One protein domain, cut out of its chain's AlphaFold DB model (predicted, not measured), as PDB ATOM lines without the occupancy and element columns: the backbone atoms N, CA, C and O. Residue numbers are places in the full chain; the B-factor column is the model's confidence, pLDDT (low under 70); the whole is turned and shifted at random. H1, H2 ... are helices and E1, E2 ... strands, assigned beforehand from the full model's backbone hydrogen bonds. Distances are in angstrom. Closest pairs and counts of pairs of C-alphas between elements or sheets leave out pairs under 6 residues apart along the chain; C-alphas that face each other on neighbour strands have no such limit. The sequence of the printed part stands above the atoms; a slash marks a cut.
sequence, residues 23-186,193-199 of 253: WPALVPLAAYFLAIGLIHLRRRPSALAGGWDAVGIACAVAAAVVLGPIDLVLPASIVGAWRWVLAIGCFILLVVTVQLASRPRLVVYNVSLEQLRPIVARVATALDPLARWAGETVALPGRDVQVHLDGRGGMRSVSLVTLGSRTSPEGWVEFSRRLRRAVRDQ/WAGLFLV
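Overview. This is residues 23 to 186 and 193 to 199 of the 253 residues of an uncharacterized protein of Planctomycetaceae bacterium (UniProt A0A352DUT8). A strongly twisted six-stranded sheet, with H5 and H6 packed over one face, makes one lobe; from it a flat layer of helices reaches out, H1, H2 and H4 side by side in a row. Short H7 packs on H1, and H3 lies at the far end of the layer, near H4. The printed part has 171 residues, with seven named helices and six named strands in the order H1 E1 H2 H3 H4 E2 H5 E3 E4 E5 E6 H6 H7. The sheet, E1 E2 E6 E5 E4 E3, is antiparallel, and the class is mixed, helices and strands. The whole is loose and elongated, with a radius of gyration of the C-alphas of 19.6 A and spans of 62 by 39 by 22 A.

Along the chain. The sheet holds E1, residues 46 to 49, E2, 105 to 109, E6, 157 to 163 and 18.8 A long, E5, 145 to 152 and 22.2 A, E4, 137 to 140, and E3, 132 to 134. H5 is residues 113 to 127, 20.2 A, and H6 residues 169 to 184, 22.5 A. H1, residues 23 to 41, runs 26.8 A from C-alpha 23 at (19.335, 45.314, 26.238). H2 is residues 50 to 66, 23.6 A, with a kink of 37 degrees near residue 60. H3 is residues 69 to 73, and H4 residues 81 to 101, 30.4 A. H7, residues 193 to 199, ends with C-alpha 199 at (29.426, 34.918, 15.906).

Arrangement. E3, E4, E5 and E6 form a meander, each strand the antiparallel neighbour of the one before; N 134 and O 137, N 138 and O 147, and N 150 and O 159 are each 2.8 A apart. E2 is the antiparallel neighbour of E6, with N 108 and O 158 within hydrogen-bond range at 2.8 A, and edge strand E1 is the antiparallel neighbour of E2, with N 48 and O 107 within hydrogen-bond range at 2.9 A. H5 and H6 are on the same face; they touch at a steep tilt of 54 degrees, closest at the C-alphas of Val 123 and Leu 179, 6.3 A. H5 runs along the strands at a height over the sheet of 8.5 A. H2 only grazes the sheet with residues 50 to 53. H2 touches H4 at a shallow tilt of 26 degrees, opposite ways, with C-alphas 51 and 99 closest, 6.4 A. H1 touches H2 with residues 24 to 32 alone, at 19 degrees, a shallow tilt, C-alphas 29 and 60 being closest at 4.4 A. H7 touches H1, with C-alphas 37 and 194 closest, 4.5 A. H4 and H5 are apart. In H3, H4, H6 and H7 every O i to N i+4 pair is within hydrogen-bond range; H1 has 12 of 15, H2 11 of 13 and H5 9 of 11.

Size, cuts and confidence. The C-alphas of Ser 77 and Pro 129, the two farthest apart, are 62.7 A apart. Residues 187 to 192 are not printed, and C-alphas 186 and 193 are 19.4 A apart across this cut. Of the links printed whole, H3 to H4 is short and the others are tight. The mean pLDDT of the printed part is 86.4; residues 66 to 67, 69 to 71 and 153 are under 70.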
ATOM      1  N   TRP A  23      18.045  46.003  26.129       82.25
ATOM      2  CA  TRP A  23      19.335  45.314  26.238       82.25
ATOM      3  C   TRP A  23      19.363  44.128  27.228       82.25
ATOM      4  O   TRP A  23      20.016  43.137  26.892       82.25
ATOM      5  N   PRO A  24      18.643  44.116  28.375       82.00
ATOM      6  CA  PRO A  24      18.600  42.961  29.269       82.00
ATOM      7  C   PRO A  24      17.949  41.739  28.616       82.00
ATOM      8  O   PRO A  24      18.310  40.615  28.951       82.00
ATOM      9  N   ALA A  25      17.039  41.934  27.651       81.88
ATOM     10  CA  ALA A  25      16.408  40.835  26.920       81.88
ATOM     11  C   ALA A  25      17.389  40.104  25.989       81.88
ATOM     12  O   ALA A  25      17.229  38.913  25.722       81.88
ATOM     13  N   LEU A  26      18.430  40.796  25.519       83.06
ATOM     14  CA  LEU A  26      19.425  40.243  24.599       83.06
ATOM     15  C   LEU A  26      20.487  39.393  25.313       83.06
ATOM     16  O   LEU A  26      21.051  38.484  24.705       83.06
ATOM     17  N   VAL A  27      20.746  39.657  26.595       84.06
ATOM     18  CA  VAL A  27      21.775  38.967  27.392       84.06
ATOM     19  C   VAL A  27      21.536  37.453  27.509       84.06
ATOM     20  O   VAL A  27      22.443  36.694  27.155       84.06
ATOM     21  N   PRO A  28      20.365  36.959  27.961       84.50
ATOM     22  CA  PRO A  28      20.147  35.520  28.102       84.50
ATOM     23  C   PRO A  28      20.123  34.807  26.744       84.50
ATOM     24  O   PRO A  28      20.588  33.672  26.638       84.50
ATOM     25  N   LEU A  29      19.675  35.486  25.684       84.81
ATOM     26  CA  LEU A  29      19.734  34.967  24.321       84.81
ATOM     27  C   LEU A  29      21.182  34.813  23.829       84.81
ATOM     28  O   LEU A  29      21.552  33.752  23.323       84.81
ATOM     29  N   ALA A  30      22.026  35.829  24.032       85.50
ATOM     30  CA  ALA A  30      23.452  35.759  23.717       85.50
ATOM     31  C   ALA A  30      24.153  34.639  24.506       85.50
ATOM     32  O   ALA A  30      24.942  33.881  23.938       85.50
ATOM     33  N   ALA A  31      23.821  34.481  25.792       85.62
ATOM     34  CA  ALA A  31      24.355  33.418  26.641       85.62
ATOM     35  C   ALA A  31      23.956  32.013  26.152       85.62
ATOM     36  O   ALA A  31      24.792  31.107  26.143       85.62
ATOM     37  N   TYR A  32      22.715  31.827  25.691       86.69
ATOM     38  CA  TYR A  32      22.262  30.561  25.106       86.69
ATOM     39  C   TYR A  32      23.027  30.217  23.820       86.69
ATOM     40  O   TYR A  32      23.550  29.105  23.692       86.69
ATOM     41  N   PHE A  33      23.180  31.179  22.904       86.25
ATOM     42  CA  PHE A  33      23.975  30.976  21.688       86.25
ATOM     43  C   PHE A  33      25.443  30.679  21.997       86.25
ATOM     44  O   PHE A  33      26.031  29.792  21.375       86.25
ATOM     45  N   LEU A  34      26.020  31.351  22.995       86.00
ATOM     46  CA  LEU A  34      27.378  31.077  23.454       86.00
ATOM     47  C   LEU A  34      27.497  29.640  23.975       86.00
ATOM     48  O   LEU A  34      28.408  28.915  23.574       86.00
ATOM     49  N   ALA A  35      26.560  29.198  24.816       84.81
ATOM     50  CA  ALA A  35      26.544  27.842  25.355       84.81
ATOM     51  C   ALA A  35      26.450  26.784  24.242       84.81
ATOM     52  O   ALA A  35      27.233  25.830  24.229       84.81
ATOM     53  N   ILE A  36      25.556  26.968  23.265       84.06
ATOM     54  CA  ILE A  36      25.428  26.056  22.120       84.06
ATOM     55  C   ILE A  36      26.666  26.079  21.224       84.06
ATOM     56  O   ILE A  36      27.113  25.016  20.781       84.06
ATOM     57  N   GLY A  37      27.245  27.255  20.978       82.06
ATOM     58  CA  GLY A  37      28.487  27.397  20.225       82.06
ATOM     59  C   GLY A  37      29.636  26.637  20.886       82.06
ATOM     60  O   GLY A  37      30.320  25.851  20.229       82.06
ATOM     61  N   LEU A  38      29.782  26.767  22.208       84.19
ATOM     62  CA  LEU A  38      30.771  26.026  22.993       84.19
ATOM     63  C   LEU A  38      30.529  24.511  22.957       84.19
ATOM     64  O   LEU A  38      31.489  23.742  22.867       84.19
ATOM     65  N   ILE A  39      29.271  24.058  22.978       84.00
ATOM     66  CA  ILE A  39      28.929  22.635  22.821       84.00
ATOM     67  C   ILE A  39      29.353  22.123  21.438       84.00
ATOM     68  O   ILE A  39      29.945  21.047  21.353       84.00
ATOM     69  N   HIS A  40      29.121  22.888  20.368       81.75
ATOM     70  CA  HIS A  40      29.505  22.500  19.005       81.75
ATOM     71  C   HIS A  40      31.021  22.569  18.754       81.75
ATOM     72  O   HIS A  40      31.530  21.873  17.870       81.75
ATOM     73  N   LEU A  41      31.754  23.365  19.540       82.56
ATOM     74  CA  LEU A  41      33.214  23.452  19.483       82.56
ATOM     75  C   LEU A  41      33.900  22.246  20.151       82.56
ATOM     76  O   LEU A  41      35.062  21.935  19.861       82.56
ATOM     77  N   ARG A  42      33.195  21.527  21.037       79.56
ATOM     78  CA  ARG A  42      33.742  20.347  21.715       79.56
ATOM     79  C   ARG A  42      34.012  19.215  20.720       79.56
ATOM     80  O   ARG A  42      33.155  18.789  19.954       79.56
ATOM     81  N   ARG A  43      35.217  18.647  20.818       77.25
ATOM     82  CA  ARG A  43      35.687  17.487  20.027       77.25
ATOM     83  C   ARG A  43      35.121  16.138  20.496       77.25
ATOM     84  O   ARG A  43      35.512  15.087  19.991       77.25
ATOM     85  N   ARG A  44      34.252  16.158  21.509       77.62
ATOM     86  CA  ARG A  44      33.580  14.974  22.048       77.62
ATOM     87  C   ARG A  44      32.077  15.132  21.838       77.62
ATOM     88  O   ARG A  44      31.544  16.189  22.192       77.62
ATOM     89  N   PRO A  45      31.403  14.117  21.286       80.31
ATOM     90  CA  PRO A  45      29.977  14.187  21.043       80.31
ATOM     91  C   PRO A  45      29.248  14.284  22.382       80.31
ATOM     92  O   PRO A  45      29.550  13.582  23.352       80.31
ATOM     93  N   SER A  46      28.316  15.225  22.449       80.38
ATOM     94  CA  SER A  46      27.567  15.517  23.665       80.38
ATOM     95  C   SER A  46      26.143  15.028  23.477       80.38
ATOM     96  O   SER A  46      25.447  15.453  22.561       80.38
ATOM     97  N   ALA A  47      25.724  14.116  24.343       84.12
ATOM     98  CA  ALA A  47      24.359  13.624  24.393       84.12
ATOM     99  C   ALA A  47      23.612  14.382  25.496       84.12
ATOM    100  O   ALA A  47      23.873  14.188  26.689       84.12
ATOM    101  N   LEU A  48      22.725  15.280  25.078       83.31
ATOM    102  CA  LEU A  48      21.934  16.140  25.946       83.31
ATOM    103  C   LEU A  48      20.492  15.629  25.976       83.31
ATOM    104  O   LEU A  48      19.922  15.293  24.937       83.31
ATOM    105  N   ALA A  49      19.881  15.574  27.161       83.81
ATOM    106  CA  ALA A  49      18.443  15.334  27.228       83.81
ATOM    107  C   ALA A  49      17.748  16.534  26.577       83.81
ATOM    108  O   ALA A  49      18.062  17.672  26.917       83.81
ATOM    109  N   GLY A  50      16.815  16.314  25.655       74.88
ATOM    110  CA  GLY A  50      16.227  17.432  24.916       74.88
ATOM    111  C   GLY A  50      15.334  18.341  25.759       74.88
ATOM    112  O   GLY A  50      14.930  19.384  25.258       74.88
ATOM    113  N   GLY A  51      15.051  17.977  27.015       75.88
ATOM    114  CA  GLY A  51      14.470  18.891  27.999       75.88
ATOM    115  C   GLY A  51      15.412  20.031  28.389       75.88
ATOM    116  O   GLY A  51      14.976  21.165  28.516       75.88
ATOM    117  N   TRP A  52      16.722  19.776  28.484       78.88
ATOM    118  CA  TRP A  52      17.701  20.825  28.805       78.88
ATOM    119  C   TRP A  52      17.802  21.886  27.713       78.88
ATOM    120  O   TRP A  52      18.014  23.055  28.016       78.88
ATOM    121  N   ASP A  53      17.622  21.487  26.454       78.38
ATOM    122  CA  ASP A  53      17.574  22.431  25.339       78.38
ATOM    123  C   ASP A  53      16.309  23.302  25.397       78.38
ATOM    124  O   ASP A  53      16.391  24.521  25.282       78.38
ATOM    125  N   ALA A  54      15.149  22.701  25.697       76.19
ATOM    126  CA  ALA A  54      13.901  23.445  25.880       76.19
ATOM    127  C   ALA A  54      13.985  24.437  27.051       76.19
ATOM    128  O   ALA A  54      13.567  25.582  26.905       76.19
ATOM    129  N   VAL A  55      14.578  24.030  28.178       79.56
ATOM    130  CA  VAL A  55      14.833  24.918  29.323       79.56
ATOM    131  C   VAL A  55      15.790  26.044  28.938       79.56
ATOM    132  O   VAL A  55      15.541  27.191  29.289       79.56
ATOM    133  N   GLY A  56      16.847  25.753  28.176       80.19
ATOM    134  CA  GLY A  56      17.773  26.771  27.682       80.19
ATOM    135  C   GLY A  56      17.082  27.822  26.811       80.19
ATOM    136  O   GLY A  56      17.257  29.017  27.046       80.19
ATOM    137  N   ILE A  57      16.244  27.387  25.866       80.69
ATOM    138  CA  ILE A  57      15.436  28.279  25.019       80.69
ATOM    139  C   ILE A  57      14.441  29.069  25.870       80.69
ATOM    140  O   ILE A  57      14.314  30.278  25.696       80.69
ATOM    141  N   ALA A  58      13.763  28.415  26.812       81.81
ATOM    142  CA  ALA A  58      12.853  29.084  27.728       81.81
ATOM    143  C   ALA A  58      13.580  30.181  28.514       81.81
ATOM    144  O   ALA A  58      13.126  31.317  28.509       81.81
ATOM    145  N   CYS A  59      14.746  29.906  29.103       80.81
ATOM    146  CA  CYS A  59      15.553  30.922  29.783       80.81
ATOM    147  C   CYS A  59      15.997  32.053  28.842       80.81
ATOM    148  O   CYS A  59      15.971  33.216  29.239       80.81
ATOM    149  N   ALA A  60      16.370  31.731  27.600       80.38
ATOM    150  CA  ALA A  60      16.766  32.713  26.591       80.38
ATOM    151  C   ALA A  60      15.626  33.679  26.236       80.38
ATOM    152  O   ALA A  60      15.848  34.876  26.070       80.38
ATOM    153  N   VAL A  61      14.404  33.156  26.145       79.75
ATOM    154  CA  VAL A  61      13.200  33.907  25.766       79.75
ATOM    155  C   VAL A  61      12.497  34.520  26.986       79.75
ATOM    156  O   VAL A  61      11.724  35.464  26.834       79.75
ATOM    157  N   ALA A  62      12.802  34.051  28.201       79.56
ATOM    158  CA  ALA A  62      12.175  34.498  29.445       79.56
ATOM    159  C   ALA A  62      12.218  36.018  29.588       79.56
ATOM    160  O   ALA A  62      11.194  36.632  29.855       79.56
ATOM    161  N   ALA A  63      13.369  36.645  29.339       70.75
ATOM    162  CA  ALA A  63      13.492  38.093  29.463       70.75
ATOM    163  C   ALA A  63      12.633  38.852  28.436       70.75
ATOM    164  O   ALA A  63      12.031  39.862  28.782       70.75
ATOM    165  N   ALA A  64      12.498  38.345  27.205       71.25
ATOM    166  CA  ALA A  64      11.627  38.949  26.195       71.25
ATOM    167  C   ALA A  64      10.133  38.795  26.541       71.25
ATOM    168  O   ALA A  64       9.344  39.708  26.312       71.25
ATOM    169  N   VAL A  65       9.744  37.659  27.125       72.94
ATOM    170  CA  VAL A  65       8.356  37.393  27.542       72.94
ATOM    171  C   VAL A  65       7.981  38.179  28.798       72.94
ATOM    172  O   VAL A  65       6.872  38.698  28.903       72.94
ATOM    173  N   VAL A  66       8.916  38.298  29.738       69.69
ATOM    174  CA  VAL A  66       8.712  39.008  31.003       69.69
ATOM    175  C   VAL A  66       8.633  40.523  30.799       69.69
ATOM    176  O   VAL A  66       7.886  41.177  31.519       69.69
ATOM    177  N   LEU A  67       9.339  41.074  29.805       68.25
ATOM    178  CA  LEU A  67       9.371  42.517  29.527       68.25
ATOM    179  C   LEU A  67       8.267  43.030  28.580       68.25
ATOM    180  O   LEU A  67       8.192  44.237  28.390       68.25
ATOM    181  N   GLY A  68       7.437  42.174  27.965       70.44
ATOM    182  CA  GLY A  68       6.433  42.631  26.986       70.44
ATOM    183  C   GLY A  68       5.067  41.946  27.100       70.44
ATOM    184  O   GLY A  68       4.116  42.555  27.578       70.44
ATOM    185  N   PRO A  69       4.922  40.677  26.686       65.88
ATOM    186  CA  PRO A  69       3.633  39.975  26.677       65.88
ATOM    187  C   PRO A  69       2.906  39.918  28.027       65.88
ATOM    188  O   PRO A  69       1.681  39.857  28.068       65.88
ATOM    189  N   ILE A  70       3.642  39.940  29.137       68.69
ATOM    190  CA  ILE A  70       3.068  39.893  30.486       68.69
ATOM    191  C   ILE A  70       2.212  41.130  30.811       68.69
ATOM    192  O   ILE A  70       1.234  41.000  31.547       68.69
ATOM    193  N   ASP A  71       2.492  42.287  30.200       68.12
ATOM    194  CA  ASP A  71       1.629  43.475  30.281       68.12
ATOM    195  C   ASP A  71       0.254  43.264  29.638       68.12
ATOM    196  O   ASP A  71      -0.722  43.880  30.056       68.12
ATOM    197  N   LEU A  72       0.158  42.375  28.645       71.50
ATOM    198  CA  LEU A  72      -1.089  42.099  27.930       71.50
ATOM    199  C   LEU A  72      -1.975  41.076  28.654       71.50
ATOM    200  O   LEU A  72      -3.177  41.031  28.411       71.50
ATOM    201  N   VAL A  73      -1.387  40.232  29.506       77.56
ATOM    202  CA  VAL A  73      -2.084  39.102  30.147       77.56
ATOM    203  C   VAL A  73      -2.500  39.418  31.584       77.56
ATOM    204  O   VAL A  73      -3.515  38.905  32.054       77.56
ATOM    205  N   LEU A  74      -1.734  40.245  32.301       78.94
ATOM    206  CA  LEU A  74      -2.052  40.595  33.684       78.94
ATOM    207  C   LEU A  74      -3.082  41.738  33.744       78.94
ATOM    208  O   LEU A  74      -2.878  42.773  33.111       78.94
ATOM    209  N   PRO A  75      -4.164  41.599  34.534       79.94
ATOM    210  CA  PRO A  75      -5.114  42.681  34.758       79.94
ATOM    211  C   PRO A  75      -4.420  43.920  35.329       79.94
ATOM    212  O   PRO A  75      -3.597  43.808  36.242       79.94
ATOM    213  N   ALA A  76      -4.826  45.106  34.873       81.88
ATOM    214  CA  ALA A  76      -4.290  46.383  35.358       81.88
ATOM    215  C   ALA A  76      -4.496  46.615  36.872       81.88
ATOM    216  O   ALA A  76      -3.855  47.484  37.456       81.88
ATOM    217  N   SER A  77      -5.366  45.834  37.523       85.06
ATOM    218  CA  SER A  77      -5.591  45.871  38.972       85.06
ATOM    219  C   SER A  77      -4.444  45.271  39.795       85.06
ATOM    220  O   SER A  77      -4.369  45.519  40.998       85.06
ATOM    221  N   ILE A  78      -3.544  44.494  39.182       83.00
ATOM    222  CA  ILE A  78      -2.409  43.874  39.873       83.00
ATOM    223  C   ILE A  78      -1.206  44.812  39.805       83.00
ATOM    224  O   ILE A  78      -0.504  44.900  38.796       83.00
ATOM    225  N   VAL A  79      -0.952  45.496  40.917       82.25
ATOM    226  CA  VAL A  79       0.113  46.495  41.050       82.25
ATOM    227  C   VAL A  79       1.249  46.019  41.958       82.25
ATOM    228  O   VAL A  79       1.089  45.131  42.797       82.25
ATOM    229  N   GLY A  80       2.421  46.635  41.800       84.56
ATOM    230  CA  GLY A  80       3.577  46.403  42.665       84.56
ATOM    231  C   GLY A  80       4.258  45.045  42.463       84.56
ATOM    232  O   GLY A  80       4.216  44.452  41.386       84.56
ATOM    233  N   ALA A  81       4.930  44.553  43.509       85.56
ATOM    234  CA  ALA A  81       5.776  43.357  43.444       85.56
ATOM    235  C   ALA A  81       5.015  42.077  43.048       85.56
ATOM    236  O   ALA A  81       5.581  41.200  42.395       85.56
ATOM    237  N   TRP A  82       3.723  41.982  43.387       85.38
ATOM    238  CA  TRP A  82       2.906  40.801  43.087       85.38
ATOM    239  C   TRP A  82       2.777  40.516  41.596       85.38
ATOM    240  O   TRP A  82       2.729  39.352  41.197       85.38
ATOM    241  N   ARG A  83       2.795  41.564  40.771       83.81
ATOM    242  CA  ARG A  83       2.775  41.439  39.317       83.81
ATOM    243  C   ARG A  83       3.951  40.615  38.803       83.81
ATOM    244  O   ARG A  83       3.752  39.710  37.998       83.81
ATOM    245  N   TRP A  84       5.150  40.875  39.316       81.81
ATOM    246  CA  TRP A  84       6.363  40.150  38.935       81.81
ATOM    247  C   TRP A  84       6.352  38.705  39.419       81.81
ATOM    248  O   TRP A  84       6.719  37.806  38.666       81.81
ATOM    249  N   VAL A  85       5.891  38.460  40.647       85.81
ATOM    250  CA  VAL A  85       5.816  37.097  41.187       85.81
ATOM    251  C   VAL A  85       4.831  36.243  40.385       85.81
ATOM    252  O   VAL A  85       5.165  35.120  40.014       85.81
ATOM    253  N   LEU A  86       3.651  36.777  40.056       85.00
ATOM    254  CA  LEU A  86       2.655  36.075  39.239       85.00
ATOM    255  C   LEU A  86       3.143  35.843  37.806       85.00
ATOM    256  O   LEU A  86       2.987  34.743  37.279       85.00
ATOM    257  N   ALA A  87       3.779  36.847  37.200       81.69
ATOM    258  CA  ALA A  87       4.405  36.746  35.887       81.69
ATOM    259  C   ALA A  87       5.447  35.615  35.830       81.69
ATOM    260  O   ALA A  87       5.366  34.729  34.977       81.69
ATOM    261  N   ILE A  88       6.397  35.613  36.769       83.00
ATOM    262  CA  ILE A  88       7.451  34.595  36.860       83.00
ATOM    263  C   ILE A  88       6.846  33.220  37.159       83.00
ATOM    264  O   ILE A  88       7.215  32.239  36.515       83.00
ATOM    265  N   GLY A  89       5.895  33.136  38.092       88.19
ATOM    266  CA  GLY A  89       5.222  31.886  38.445       88.19
ATOM    267  C   GLY A  89       4.472  31.269  37.264       88.19
ATOM    268  O   GLY A  89       4.638  30.083  36.986       88.19
ATOM    269  N   CYS A  90       3.710  32.076  36.521       84.56
ATOM    270  CA  CYS A  90       3.000  31.644  35.317       84.56
ATOM    271  C   CYS A  90       3.973  31.162  34.233       84.56
ATOM    272  O   CYS A  90       3.773  30.102  33.642       84.56
ATOM    273  N   PHE A  91       5.073  31.893  34.028       84.12
ATOM    274  CA  PHE A  91       6.116  31.494  33.089       84.12
ATOM    275  C   PHE A  91       6.752  30.148  33.470       84.12
ATOM    276  O   PHE A  91       6.853  29.258  32.628       84.12
ATOM    277  N   ILE A  92       7.128  29.963  34.739       85.44
ATOM    278  CA  ILE A  92       7.679  28.692  35.235       85.44
ATOM    279  C   ILE A  92       6.669  27.562  35.035       85.44
ATOM    280  O   ILE A  92       7.044  26.498  34.545       85.44
ATOM    281  N   LEU A  93       5.398  27.787  35.375       88.81
ATOM    282  CA  LEU A  93       4.355  26.780  35.228       88.81
ATOM    283  C   LEU A  93       4.182  26.376  33.762       88.81
ATOM    284  O   LEU A  93       4.179  25.187  33.467       88.81
ATOM    285  N   LEU A  94       4.134  27.344  32.842       85.75
ATOM    286  CA  LEU A  94       4.065  27.086  31.405       85.75
ATOM    287  C   LEU A  94       5.257  26.247  30.929       85.75
ATOM    288  O   LEU A  94       5.070  25.257  30.224       85.75
ATOM    289  N   VAL A  95       6.476  26.609  31.341       85.44
ATOM    290  CA  VAL A  95       7.692  25.856  31.002       85.44
ATOM    291  C   VAL A  95       7.611  24.429  31.540       85.44
ATOM    292  O   VAL A  95       7.893  23.488  30.801       85.44
ATOM    293  N   VAL A  96       7.184  24.244  32.792       87.75
ATOM    294  CA  VAL A  96       7.011  22.919  33.403       87.75
ATOM    295  C   VAL A  96       5.937  22.110  32.674       87.75
ATOM    296  O   VAL A  96       6.168  20.942  32.378       87.75
ATOM    297  N   THR A  97       4.800  22.707  32.317       87.12
ATOM    298  CA  THR A  97       3.734  22.042  31.556       87.12
ATOM    299  C   THR A  97       4.222  21.607  30.179       87.12
ATOM    300  O   THR A  97       4.032  20.452  29.804       87.12
ATOM    301  N   VAL A  98       4.906  22.486  29.439       86.31
ATOM    302  CA  VAL A  98       5.509  22.142  28.141       86.31
ATOM    303  C   VAL A  98       6.551  21.034  28.309       86.31
ATOM    304  O   VAL A  98       6.611  20.114  27.494       86.31
ATOM    305  N   GLN A  99       7.342  21.077  29.380       84.81
ATOM    306  CA  GLN A  99       8.360  20.075  29.679       84.81
ATOM    307  C   GLN A  99       7.754  18.710  30.038       84.81
ATOM    308  O   GLN A  99       8.285  17.690  29.604       84.81
ATOM    309  N   LEU A 100       6.648  18.681  30.785       84.94
ATOM    310  CA  LEU A 100       5.895  17.467  31.119       84.94
ATOM    311  C   LEU A 100       5.137  16.904  29.909       84.94
ATOM    312  O   LEU A 100       5.041  15.689  29.764       84.94
ATOM    313  N   ALA A 101       4.634  17.767  29.022       86.00
ATOM    314  CA  ALA A 101       3.969  17.365  27.781       86.00
ATOM    315  C   ALA A 101       4.960  16.898  26.697       86.00
ATOM    316  O   ALA A 101       4.585  16.204  25.747       86.00
ATOM    317  N   SER A 102       6.233  17.279  26.815       83.94
ATOM    318  CA  SER A 102       7.274  16.911  25.862       83.94
ATOM    319  C   SER A 102       7.651  15.440  26.002       83.94
ATOM    320  O   SER A 102       8.025  14.970  27.075       83.94
ATOM    321  N   ARG A 103       7.633  14.708  24.884       84.19
ATOM    322  CA  ARG A 103       8.100  13.316  24.855       84.19
ATOM    323  C   ARG A 103       9.585  13.225  25.237       84.19
ATOM    324  O   ARG A 103      10.367  14.101  24.842       84.19
ATOM    325  N   PRO A 104      10.003  12.164  25.951       85.62
ATOM    326  CA  PRO A 104      11.400  11.960  26.285       85.62
ATOM    327  C   PRO A 104      12.228  11.836  25.003       85.62
ATOM    328  O   PRO A 104      12.070  10.918  24.202       85.62
ATOM    329  N   ARG A 105      13.117  12.810  24.807       90.50
ATOM    330  CA  ARG A 105      13.994  12.903  23.639       90.50
ATOM    331  C   ARG A 105      15.440  13.060  24.087       90.50
ATOM    332  O   ARG A 105      15.724  13.768  25.059       90.50
ATOM    333  N   LEU A 106      16.362  12.413  23.392       91.44
ATOM    334  CA  LEU A 106      17.798  12.525  23.630       91.44
ATOM    335  C   LEU A 106      18.453  13.032  22.351       91.44
ATOM    336  O   LEU A 106      18.367  12.379  21.323       91.44
ATOM    337  N   VAL A 107      19.116  14.181  22.411       90.62
ATOM    338  CA  VAL A 107      19.784  14.771  21.248       90.62
ATOM    339  C   VAL A 107      21.278  14.519  21.368       90.62
ATOM    340  O   VAL A 107      21.905  14.890  22.362       90.62
ATOM    341  N   VAL A 108      21.853  13.871  20.360       90.69
ATOM    342  CA  VAL A 108      23.294  13.651  20.241       90.69
ATOM    343  C   VAL A 108      23.848  14.652  19.239       90.69
ATOM    344  O   VAL A 108      23.507  14.623  18.058       90.69
ATOM    345  N   TYR A 109      24.699  15.548  19.727       88.69
ATOM    346  CA  TYR A 109      25.342  16.567  18.908       88.69
ATOM    347  C   TYR A 109      26.653  16.067  18.308       88.69
ATOM    348  O   TYR A 109      27.405  15.325  18.948       88.69
ATOM    349  N   ASN A 110      26.960  16.594  17.123       87.31
ATOM    350  CA  ASN A 110      28.213  16.411  16.405       87.31
ATOM    351  C   ASN A 110      28.480  14.962  15.949       87.31
ATOM    352  O   ASN A 110      29.624  14.514  15.897       87.31
ATOM    353  N   VAL A 111      27.412  14.223  15.636       89.75
ATOM    354  CA  VAL A 111      27.441  12.840  15.139       89.75
ATOM    355  C   VAL A 111      26.441  12.718  13.994       89.75
ATOM    356  O   VAL A 111      25.350  13.282  14.051       89.75
ATOM    357  N   SER A 112      26.824  12.003  12.941       90.88
ATOM    358  CA  SER A 112      25.934  11.675  11.819       90.88
ATOM    359  C   SER A 112      25.092  10.430  12.114       90.88
ATOM    360  O   SER A 112      25.449   9.619  12.973       90.88
ATOM    361  N   LEU A 113      23.969  10.260  11.416       92.00
ATOM    362  CA  LEU A 113      23.076   9.117  11.624       92.00
ATOM    363  C   LEU A 113      23.811   7.789  11.382       92.00
ATOM    364  O   LEU A 113      23.713   6.862  12.183       92.00
ATOM    365  N   GLU A 114      24.651   7.756  10.352       91.44
ATOM    366  CA  GLU A 114      25.455   6.612   9.932       91.44
ATOM    367  C   GLU A 114      26.481   6.207  10.998       91.44
ATOM    368  O   GLU A 114      26.751   5.025  11.196       91.44
ATOM    369  N   GLN A 115      27.034   7.183  11.724       91.12
ATOM    370  CA  GLN A 115      27.964   6.943  12.832       91.12
ATOM    371  C   GLN A 115      27.245   6.535  14.118       91.12
ATOM    372  O   GLN A 115      27.773   5.734  14.895       91.12
ATOM    373  N   LEU A 116      26.058   7.089  14.373       93.62
ATOM    374  CA  LEU A 116      25.312   6.812  15.596       93.62
ATOM    375  C   LEU A 116      24.627   5.445  15.555       93.62
ATOM    376  O   LEU A 116      24.623   4.739  16.563       93.62
ATOM    377  N   ARG A 117      24.091   5.049  14.398       94.56
ATOM    378  CA  ARG A 117      23.377   3.784  14.199       94.56
ATOM    379  C   ARG A 117      24.134   2.548  14.718       94.56
ATOM    380  O   ARG A 117      23.553   1.826  15.528       94.56
ATOM    381  N   PRO A 118      25.419   2.302  14.383       94.88
ATOM    382  CA  PRO A 118      26.155   1.154  14.922       94.88
ATOM    383  C   PRO A 118      26.397   1.250  16.437       94.88
ATOM    384  O   PRO A 118      26.459   0.230  17.124       94.88
ATOM    385  N   ILE A 119      26.510   2.459  17.000       95.31
ATOM    386  CA  ILE A 119      26.638   2.653  18.453       95.31
ATOM    387  C   ILE A 119      25.325   2.273  19.139       95.31
ATOM    388  O   ILE A 119      25.342   1.525  20.115       95.31
ATOM    389  N   VAL A 120      24.198   2.747  18.604       95.94
ATOM    390  CA  VAL A 120      22.860   2.418  19.101       95.94
ATOM    391  C   VAL A 120      22.592   0.925  18.975       95.94
ATOM    392  O   VAL A 120      22.106   0.342  19.934       95.94
ATOM    393  N   ALA A 121      22.969   0.288  17.863       95.38
ATOM    394  CA  ALA A 121      22.820  -1.155  17.676       95.38
ATOM    395  C   ALA A 121      23.558  -1.947  18.757       95.38
ATOM    396  O   ALA A 121      22.944  -2.768  19.431       95.38
ATOM    397  N   ARG A 122      24.832  -1.627  19.012       95.94
ATOM    398  CA  ARG A 122      25.601  -2.277  20.086       95.94
ATOM    399  C   ARG A 122      24.962  -2.077  21.458       95.94
ATOM    400  O   ARG A 122      24.858  -3.029  22.223       95.94
ATOM    401  N   VAL A 123      24.529  -0.854  21.776       96.19
ATOM    402  CA  VAL A 123      23.892  -0.549  23.068       96.19
ATOM    403  C   VAL A 123      22.539  -1.251  23.203       96.19
ATOM    404  O   VAL A 123      22.246  -1.768  24.277       96.19
ATOM    405  N   ALA A 124      21.737  -1.287  22.139       95.62
ATOM    406  CA  ALA A 124      20.425  -1.919  22.125       95.62
ATOM    407  C   ALA A 124      20.540  -3.435  22.301       95.62
ATOM    408  O   ALA A 124      19.925  -3.968  23.214       95.62
ATOM    409  N   THR A 125      21.398  -4.105  21.526       95.38
ATOM    410  CA  THR A 125      21.627  -5.554  21.644       95.38
ATOM    411  C   THR A 125      22.232  -5.937  22.998       95.38
ATOM    412  O   THR A 125      21.878  -6.966  23.563       95.38
ATOM    413  N   ALA A 126      23.105  -5.097  23.569       95.69
ATOM    414  CA  ALA A 126      23.649  -5.321  24.912       95.69
ATOM    415  C   ALA A 126      22.626  -5.079  26.040       95.69
ATOM    416  O   ALA A 126      22.845  -5.496  27.179       95.69
ATOM    417  N   LEU A 127      21.550  -4.337  25.768       95.19
ATOM    418  CA  LEU A 127      20.485  -4.074  26.733       95.19
ATOM    419  C   LEU A 127      19.364  -5.109  26.633       95.19
ATOM    420  O   LEU A 127      18.825  -5.515  27.662       95.19
ATOM    421  N   ASP A 128      19.036  -5.511  25.409       95.94
ATOM    422  CA  ASP A 128      17.975  -6.443  25.073       95.94
ATOM    423  C   ASP A 128      18.406  -7.333  23.888       95.94
ATOM    424  O   ASP A 128      18.487  -6.853  22.752       95.94
ATOM    425  N   PRO A 129      18.665  -8.634  24.119       94.69
ATOM    426  CA  PRO A 129      18.972  -9.585  23.051       94.69
ATOM    427  C   PRO A 129      17.854  -9.723  22.008       94.69
ATOM    428  O   PRO A 129      18.125 -10.122  20.879       94.69
ATOM    429  N   LEU A 130      16.609  -9.378  22.364       95.56
ATOM    430  CA  LEU A 130      15.447  -9.409  21.473       95.56
ATOM    431  C   LEU A 130      15.273  -8.107  20.677       95.56
ATOM    432  O   LEU A 130      14.221  -7.902  20.068       95.56
ATOM    433  N   ALA A 131      16.267  -7.213  20.679       95.62
ATOM    434  CA  ALA A 131      16.193  -5.952  19.954       95.62
ATOM    435  C   ALA A 131      15.974  -6.172  18.445       95.62
ATOM    436  O   ALA A 131      16.721  -6.895  17.783       95.62
ATOM    437  N   ARG A 132      14.963  -5.502  17.880       95.44
ATOM    438  CA  ARG A 132      14.599  -5.586  16.457       95.44
ATOM    439  C   ARG A 132      14.735  -4.227  15.792       95.44
ATOM    440  O   ARG A 132      14.293  -3.217  16.332       95.44
ATOM    441  N   TRP A 133      15.312  -4.218  14.597       96.31
ATOM    442  CA  TRP A 133      15.476  -3.016  13.787       96.31
ATOM    443  C   TRP A 133      14.440  -2.957  12.669       96.31
ATOM    444  O   TRP A 133      14.147  -3.964  12.029       96.31
ATOM    445  N   ALA A 134      13.928  -1.757  12.418       93.88
ATOM    446  CA  ALA A 134      13.068  -1.428  11.292       93.88
ATOM    447  C   ALA A 134      13.461  -0.037  10.769       93.88
ATOM    448  O   ALA A 134      13.058   0.988  11.324       93.88
ATOM    449  N   GLY A 135      14.301  -0.004   9.731       93.69
ATOM    450  CA  GLY A 135      14.889   1.236   9.213       93.69
ATOM    451  C   GLY A 135      15.708   1.961  10.286       93.69
ATOM    452  O   GLY A 135      16.645   1.387  10.844       93.69
ATOM    453  N   GLU A 136      15.301   3.191  10.599       94.69
ATOM    454  CA  GLU A 136      15.904   4.050  11.633       94.69
ATOM    455  C   GLU A 136      15.253   3.898  13.015       94.69
ATOM    456  O   GLU A 136      15.488   4.687  13.928       94.69
ATOM    457  N   THR A 137      14.418   2.876  13.192       95.25
ATOM    458  CA  THR A 137      13.759   2.585  14.465       95.25
ATOM    459  C   THR A 137      14.295   1.288  15.052       95.25
ATOM    460  O   THR A 137      14.394   0.277  14.356       95.25
ATOM    461  N   VAL A 138      14.588   1.297  16.351       96.12
ATOM    462  CA  VAL A 138      14.930   0.104  17.130       96.12
ATOM    463  C   VAL A 138      13.871  -0.134  18.201       96.12
ATOM    464  O   VAL A 138      13.537   0.760  18.976       96.12
ATOM    465  N   ALA A 139      13.316  -1.339  18.229       95.31
ATOM    466  CA  ALA A 139      12.415  -1.800  19.275       95.31
ATOM    467  C   ALA A 139      13.185  -2.712  20.236       95.31
ATOM    468  O   ALA A 139      13.915  -3.595  19.789       95.31
ATOM    469  N   LEU A 140      13.010  -2.494  21.538       95.31
ATOM    470  CA  LEU A 140      13.560  -3.281  22.640       95.31
ATOM    471  C   LEU A 140      12.382  -3.872  23.436       95.31
ATOM    472  O   LEU A 140      11.918  -3.245  24.396       95.31
ATOM    473  N   PRO A 141      11.839  -5.030  23.011       92.62
ATOM    474  CA  PRO A 141      10.626  -5.605  23.588       92.62
ATOM    475  C   PRO A 141      10.772  -5.942  25.073       92.62
ATOM    476  O   PRO A 141       9.863  -5.687  25.854       92.62
ATOM    477  N   GLY A 142      11.932  -6.458  25.488       92.19
ATOM    478  CA  GLY A 142      12.209  -6.841  26.872       92.19
ATOM    479  C   GLY A 142      12.302  -5.656  27.834       92.19
ATOM    480  O   GLY A 142      12.389  -5.858  29.044       92.19
ATOM    481  N   ARG A 143      12.305  -4.420  27.319       91.50
ATOM    482  CA  ARG A 143      12.280  -3.180  28.110       91.50
ATOM    483  C   ARG A 143      11.085  -2.286  27.806       91.50
ATOM    484  O   ARG A 143      11.012  -1.213  28.389       91.50
ATOM    485  N   ASP A 144      10.193  -2.709  26.912       92.94
ATOM    486  CA  ASP A 144       9.070  -1.908  26.413       92.94
ATOM    487  C   ASP A 144       9.505  -0.500  25.959       92.94
ATOM    488  O   ASP A 144       8.943   0.528  26.342       92.94
ATOM    489  N   VAL A 145      10.595  -0.435  25.183       93.56
ATOM    490  CA  VAL A 145      11.108   0.822  24.624       93.56
ATOM    491  C   VAL A 145      11.240   0.699  23.118       93.56
ATOM    492  O   VAL A 145      11.920  -0.188  22.612       93.56
ATOM    493  N   GLN A 146      10.665   1.649  22.391       94.81
ATOM    494  CA  GLN A 146      10.908   1.823  20.968       94.81
ATOM    495  C   GLN A 146      11.548   3.187  20.745       94.81
ATOM    496  O   GLN A 146      11.067   4.196  21.256       94.81
ATOM    497  N   VAL A 147      12.652   3.228  20.008       94.81
ATOM    498  CA  VAL A 147      13.436   4.444  19.783       94.81
ATOM    499  C   VAL A 147      13.571   4.680  18.292       94.81
ATOM    500  O   VAL A 147      14.051   3.815  17.565       94.81
ATOM    501  N   HIS A 148      13.174   5.865  17.849       95.19
ATOM    502  CA  HIS A 148      13.382   6.346  16.493       95.19
ATOM    503  C   HIS A 148      14.594   7.269  16.435       95.19
ATOM    504  O   HIS A 148      14.744   8.143  17.294       95.19
ATOM    505  N   LEU A 149      15.444   7.074  15.433       95.38
ATOM    506  CA  LEU A 149      16.595   7.914  15.142       95.38
ATOM    507  C   LEU A 149      16.214   8.927  14.057       95.38
ATOM    508  O   LEU A 149      16.018   8.567  12.902       95.38
ATOM    509  N   ASP A 150      16.136  10.199  14.434       93.38
ATOM    510  CA  ASP A 150      15.880  11.315  13.523       93.38
ATOM    511  C   ASP A 150      17.182  12.084  13.268       93.38
ATOM    512  O   ASP A 150      17.696  12.794  14.141       93.38
ATOM    513  N   GLY A 151      17.762  11.896  12.082       89.06
ATOM    514  CA  GLY A 151      19.007  12.534  11.671       89.06
ATOM    515  C   GLY A 151      18.783  13.893  11.010       89.06
ATOM    516  O   GLY A 151      18.187  13.988   9.943       89.06
ATOM    517  N   ARG A 152      19.366  14.958  11.571       80.88
ATOM    518  CA  ARG A 152      19.400  16.295  10.957       80.88
ATOM    519  C   ARG A 152      20.736  16.512  10.257       80.88
ATOM    520  O   ARG A 152      21.679  17.074  10.824       80.88
ATOM    521  N   GLY A 153      20.806  16.057   9.005       68.81
ATOM    522  CA  GLY A 153      22.038  15.978   8.208       68.81
ATOM    523  C   GLY A 153      22.857  17.274   8.132       68.81
ATOM    524  O   GLY A 153      24.084  17.222   8.188       68.81
ATOM    525  N   GLY A 154      22.208  18.444   8.103       76.00
ATOM    526  CA  GLY A 154      22.901  19.736   8.026       76.00
ATOM    527  C   GLY A 154      23.693  20.112   9.286       76.00
ATOM    528  O   GLY A 154      24.797  20.642   9.181       76.00
ATOM    529  N   MET A 155      23.171  19.811  10.480       73.38
ATOM    530  CA  MET A 155      23.789  20.191  11.764       73.38
ATOM    531  C   MET A 155      24.631  19.076  12.392       73.38
ATOM    532  O   MET A 155      25.283  19.314  13.411       73.38
ATOM    533  N   ARG A 156      24.651  17.878  11.785       83.50
ATOM    534  CA  ARG A 156      25.255  16.666  12.369       83.50
ATOM    535  C   ARG A 156      24.724  16.420  13.780       83.50
ATOM    536  O   ARG A 156      25.487  16.234  14.729       83.50
ATOM    537  N   SER A 157      23.410  16.505  13.922       87.62
ATOM    538  CA  SER A 157      22.709  16.184  15.154       87.62
ATOM    539  C   SER A 157      21.711  15.074  14.876       87.62
ATOM    540  O   SER A 157      21.060  15.053  13.833       87.62
ATOM    541  N   VAL A 158      21.607  14.137  15.811       91.38
ATOM    542  CA  VAL A 158      20.624  13.056  15.740       91.38
ATOM    543  C   VAL A 158      19.779  13.110  16.998       91.38
ATOM    544  O   VAL A 158      20.302  13.112  18.115       91.38
ATOM    545  N   SER A 159      18.468  13.189  16.817       92.19
ATOM    546  CA  SER A 159      17.492  13.138  17.893       92.19
ATOM    547  C   SER A 159      16.972  11.715  18.019       92.19
ATOM    548  O   SER A 159      16.444  11.150  17.072       92.19
ATOM    549  N   LEU A 160      17.103  11.135  19.204       93.62
ATOM    550  CA  LEU A 160      16.451   9.888  19.559       93.62
ATOM    551  C   LEU A 160      15.128  10.220  20.236       93.62
ATOM    552  O   LEU A 160      15.115  10.891  21.273       93.62
ATOM    553  N   VAL A 161      14.030   9.749  19.657       92.69
ATOM    554  CA  VAL A 161      12.675   9.986  20.161       92.69
ATOM    555  C   VAL A 161      12.044   8.651  20.515       92.69
ATOM    556  O   VAL A 161      12.088   7.712  19.721       92.69
ATOM    557  N   THR A 162      11.452   8.549  21.704       92.38
ATOM    558  CA  THR A 162      10.678   7.361  22.069       92.38
ATOM    559  C   THR A 162       9.386   7.301  21.259       92.38
ATOM    560  O   THR A 162       8.630   8.278  21.195       92.38
ATOM    561  N   LEU A 163       9.113   6.147  20.663       89.06
ATOM    562  CA  LEU A 163       7.844   5.836  20.021       89.06
ATOM    563  C   LEU A 163       6.985   4.983  20.965       89.06
ATOM    564  O   LEU A 163       7.500   4.131  21.686       89.06
ATOM    565  N   GLY A 164       5.674   5.221  20.944       81.44
ATOM    566  CA  GLY A 164       4.696   4.494  21.758       81.44
ATOM    567  C   GLY A 164       4.168   5.283  22.961       81.44
ATOM    568  O   GLY A 164       4.792   6.223  23.447       81.44
ATOM    569  N   SER A 165       2.970   4.913  23.417       74.12
ATOM    570  CA  SER A 165       2.294   5.500  24.585       74.12
ATOM    571  C   SER A 165       2.631   4.796  25.904       74.12
ATOM    572  O   SER A 165       2.306   5.318  26.965       74.12
ATOM    573  N   ARG A 166       3.278   3.623  25.844       78.94
ATOM    574  CA  ARG A 166       3.605   2.768  26.999       78.94
ATOM    575  C   ARG A 166       5.108   2.600  27.229       78.94
ATOM    576  O   ARG A 166       5.536   1.607  27.787       78.94
ATOM    577  N   THR A 167       5.928   3.558  26.806       84.88
ATOM    578  CA  THR A 167       7.377   3.434  27.003       84.88
ATOM    579  C   THR A 167       7.726   3.381  28.492       84.88
ATOM    580  O   THR A 167       7.425   4.332  29.215       84.88
ATOM    581  N   SER A 168       8.408   2.321  28.940       91.69
ATOM    582  CA  SER A 168       8.919   2.245  30.316       91.69
ATOM    583  C   SER A 168       9.912   3.393  30.578       91.69
ATOM    584  O   SER A 168      10.942   3.491  29.889       91.69
ATOM    585  N   PRO A 169       9.660   4.256  31.583       89.62
ATOM    586  CA  PRO A 169      10.592   5.311  31.977       89.62
ATOM    587  C   PRO A 169      11.961   4.756  32.388       89.62
ATOM    588  O   PRO A 169      12.998   5.323  32.038       89.62
ATOM    589  N   GLU A 170      11.981   3.620  33.085       92.50
ATOM    590  CA  GLU A 170      13.193   2.953  33.559       92.50
ATOM    591  C   GLU A 170      14.025   2.438  32.381       92.50
ATOM    592  O   GLU A 170      15.239   2.672  32.324       92.50
ATOM    593  N   GLY A 171      13.366   1.800  31.407       92.44
ATOM    594  CA  GLY A 171      13.990   1.333  30.172       92.44
ATOM    595  C   GLY A 171      14.648   2.476  29.400       92.44
ATOM    596  O   GLY A 171      15.805   2.364  28.980       92.44
ATOM    597  N   TRP A 172      13.955   3.613  29.280       93.75
ATOM    598  CA  TRP A 172      14.487   4.806  28.623       93.75
ATOM    599  C   TRP A 172      15.672   5.427  29.377       93.75
ATOM    600  O   TRP A 172      16.693   5.788  28.774       93.75
ATOM    601  N   VAL A 173      15.578   5.551  30.703       92.75
ATOM    602  CA  VAL A 173      16.662   6.100  31.530       92.75
ATOM    603  C   VAL A 173      17.914   5.233  31.418       92.75
ATOM    604  O   VAL A 173      19.007   5.774  31.233       92.75
ATOM    605  N   GLU A 174      17.782   3.907  31.467       94.38
ATOM    606  CA  GLU A 174      18.925   3.002  31.346       94.38
ATOM    607  C   GLU A 174      19.524   3.016  29.931       94.38
ATOM    608  O   GLU A 174      20.742   3.164  29.782       94.38
ATOM    609  N   PHE A 175      18.689   2.963  28.887       94.81
ATOM    610  CA  PHE A 175      19.136   3.084  27.496       94.81
ATOM    611  C   PHE A 175      19.898   4.396  27.264       94.81
ATOM    612  O   PHE A 175      21.042   4.390  26.799       94.81
ATOM    613  N   SER A 176      19.320   5.530  27.671       94.38
ATOM    614  CA  SER A 176      19.939   6.850  27.510       94.38
ATOM    615  C   SER A 176      21.241   6.991  28.307       94.38
ATOM    616  O   SER A 176      22.156   7.705  27.890       94.38
ATOM    617  N   ARG A 177      21.354   6.333  29.467       93.88
ATOM    618  CA  ARG A 177      22.568   6.316  30.291       93.88
ATOM    619  C   ARG A 177      23.686   5.531  29.609       93.88
ATOM    620  O   ARG A 177      24.801   6.046  29.513       93.88
ATOM    621  N   ARG A 178      23.402   4.324  29.106       95.06
ATOM    622  CA  ARG A 178      24.390   3.501  28.385       95.06
ATOM    623  C   ARG A 178      24.812   4.142  27.071       95.06
ATOM    624  O   ARG A 178      26.006   4.214  26.796       95.06
ATOM    625  N   LEU A 179      23.863   4.694  26.317       94.75
ATOM    626  CA  LEU A 179      24.160   5.403  25.078       94.75
ATOM    627  C   LEU A 179      25.041   6.633  25.330       94.75
ATOM    628  O   LEU A 179      26.030   6.826  24.631       94.75
ATOM    629  N   ARG A 180      24.756   7.422  26.377       93.12
ATOM    630  CA  ARG A 180      25.607   8.556  26.783       93.12
ATOM    631  C   ARG A 180      27.048   8.144  27.069       93.12
ATOM    632  O   ARG A 180      27.954   8.900  26.730       93.12
ATOM    633  N   ARG A 181      27.265   6.986  27.697       92.94
ATOM    634  CA  ARG A 181      28.614   6.453  27.944       92.94
ATOM    635  C   ARG A 181      29.282   6.048  26.629       92.94
ATOM    636  O   ARG A 181      30.322   6.600  26.308       92.94
ATOM    637  N   ALA A 182      28.621   5.214  25.826       93.19
ATOM    638  CA  ALA A 182      29.167   4.712  24.562       93.19
ATOM    639  C   ALA A 182      29.482   5.820  23.539       93.19
ATOM    640  O   ALA A 182      30.432   5.716  22.769       93.19
ATOM    641  N   VAL A 183      28.690   6.895  23.522       92.19
ATOM    642  CA  VAL A 183      28.915   8.047  22.641       92.19
ATOM    643  C   VAL A 183      30.140   8.852  23.082       92.19
ATOM    644  O   VAL A 183      30.915   9.272  22.228       92.19
ATOM    645  N   ARG A 184      30.366   9.041  24.390       87.25
ATOM    646  CA  ARG A 184      31.492   9.845  24.916       87.25
ATOM    647  C   ARG A 184      32.871   9.303  24.540       87.25
ATOM    648  O   ARG A 184      33.821  10.087  24.516       87.25
ATOM    649  N   ASP A 185      32.961   8.011  24.251       87.31
ATOM    650  CA  ASP A 185      34.209   7.346  23.872       87.31
ATOM    651  C   ASP A 185      34.603   7.626  22.414       87.31
ATOM    652  O   ASP A 185      35.753   7.424  22.023       87.31
ATOM    653  N   GLN A 186      33.682   8.162  21.609       84.62
ATOM    654  CA  GLN A 186      33.954   8.532  20.228       84.62
ATOM    655  C   GLN A 186      34.604   9.913  20.128       84.62
ATOM    656  O   GLN A 186      34.196  10.876  20.782       84.62
ATOM    657  N   TRP A 193      28.948  24.785  12.362       83.81
ATOM    658  CA  TRP A 193      27.906  25.556  13.047       83.81
ATOM    659  C   TRP A 193      28.373  26.182  14.365       83.81
ATOM    660  O   TRP A 193      27.796  27.177  14.795       83.81
ATOM    661  N   ALA A 194      29.443  25.657  14.978       85.25
ATOM    662  CA  ALA A 194      30.049  26.270  16.158       85.25
ATOM    663  C   ALA A 194      30.425  27.732  15.893       85.25
ATOM    664  O   ALA A 194      30.122  28.600  16.707       85.25
ATOM    665  N   GLY A 195      31.034  28.005  14.733       86.25
ATOM    666  CA  GLY A 195      31.431  29.356  14.345       86.25
ATOM    667  C   GLY A 195      30.229  30.287  14.225       86.25
ATOM    668  O   GLY A 195      30.252  31.379  14.784       86.25
ATOM    669  N   LEU A 196      29.151  29.830  13.580       89.75
ATOM    670  CA  LEU A 196      27.938  30.632  13.415       89.75
ATOM    671  C   LEU A 196      27.308  31.005  14.762       89.75
ATOM    672  O   LEU A 196      26.991  32.170  14.986       89.75
ATOM    673  N   PHE A 197      27.161  30.040  15.673       89.25
ATOM    674  CA  PHE A 197      26.585  30.303  16.994       89.25
ATOM    675  C   PHE A 197      27.462  31.230  17.843       89.25
ATOM    676  O   PHE A 197      26.931  32.088  18.544       89.25
ATOM    677  N   LEU A 198      28.790  31.112  17.747       89.94
ATOM    678  CA  LEU A 198      29.712  32.019  18.432       89.94
ATOM    679  C   LEU A 198      29.640  33.442  17.868       89.94
ATOM    680  O   LEU A 198      29.581  34.393  18.642       89.94
ATOM    681  N   VAL A 199      29.588  33.601  16.542       92.50
ATOM    682  CA  VAL A 199      29.426  34.918  15.906       92.50
ATOM    683  C   VAL A 199      28.092  35.546  16.303       92.50
ATOM    684  O   VAL A 199      28.066  36.711  16.686       92.50
TER     685      VAL A 199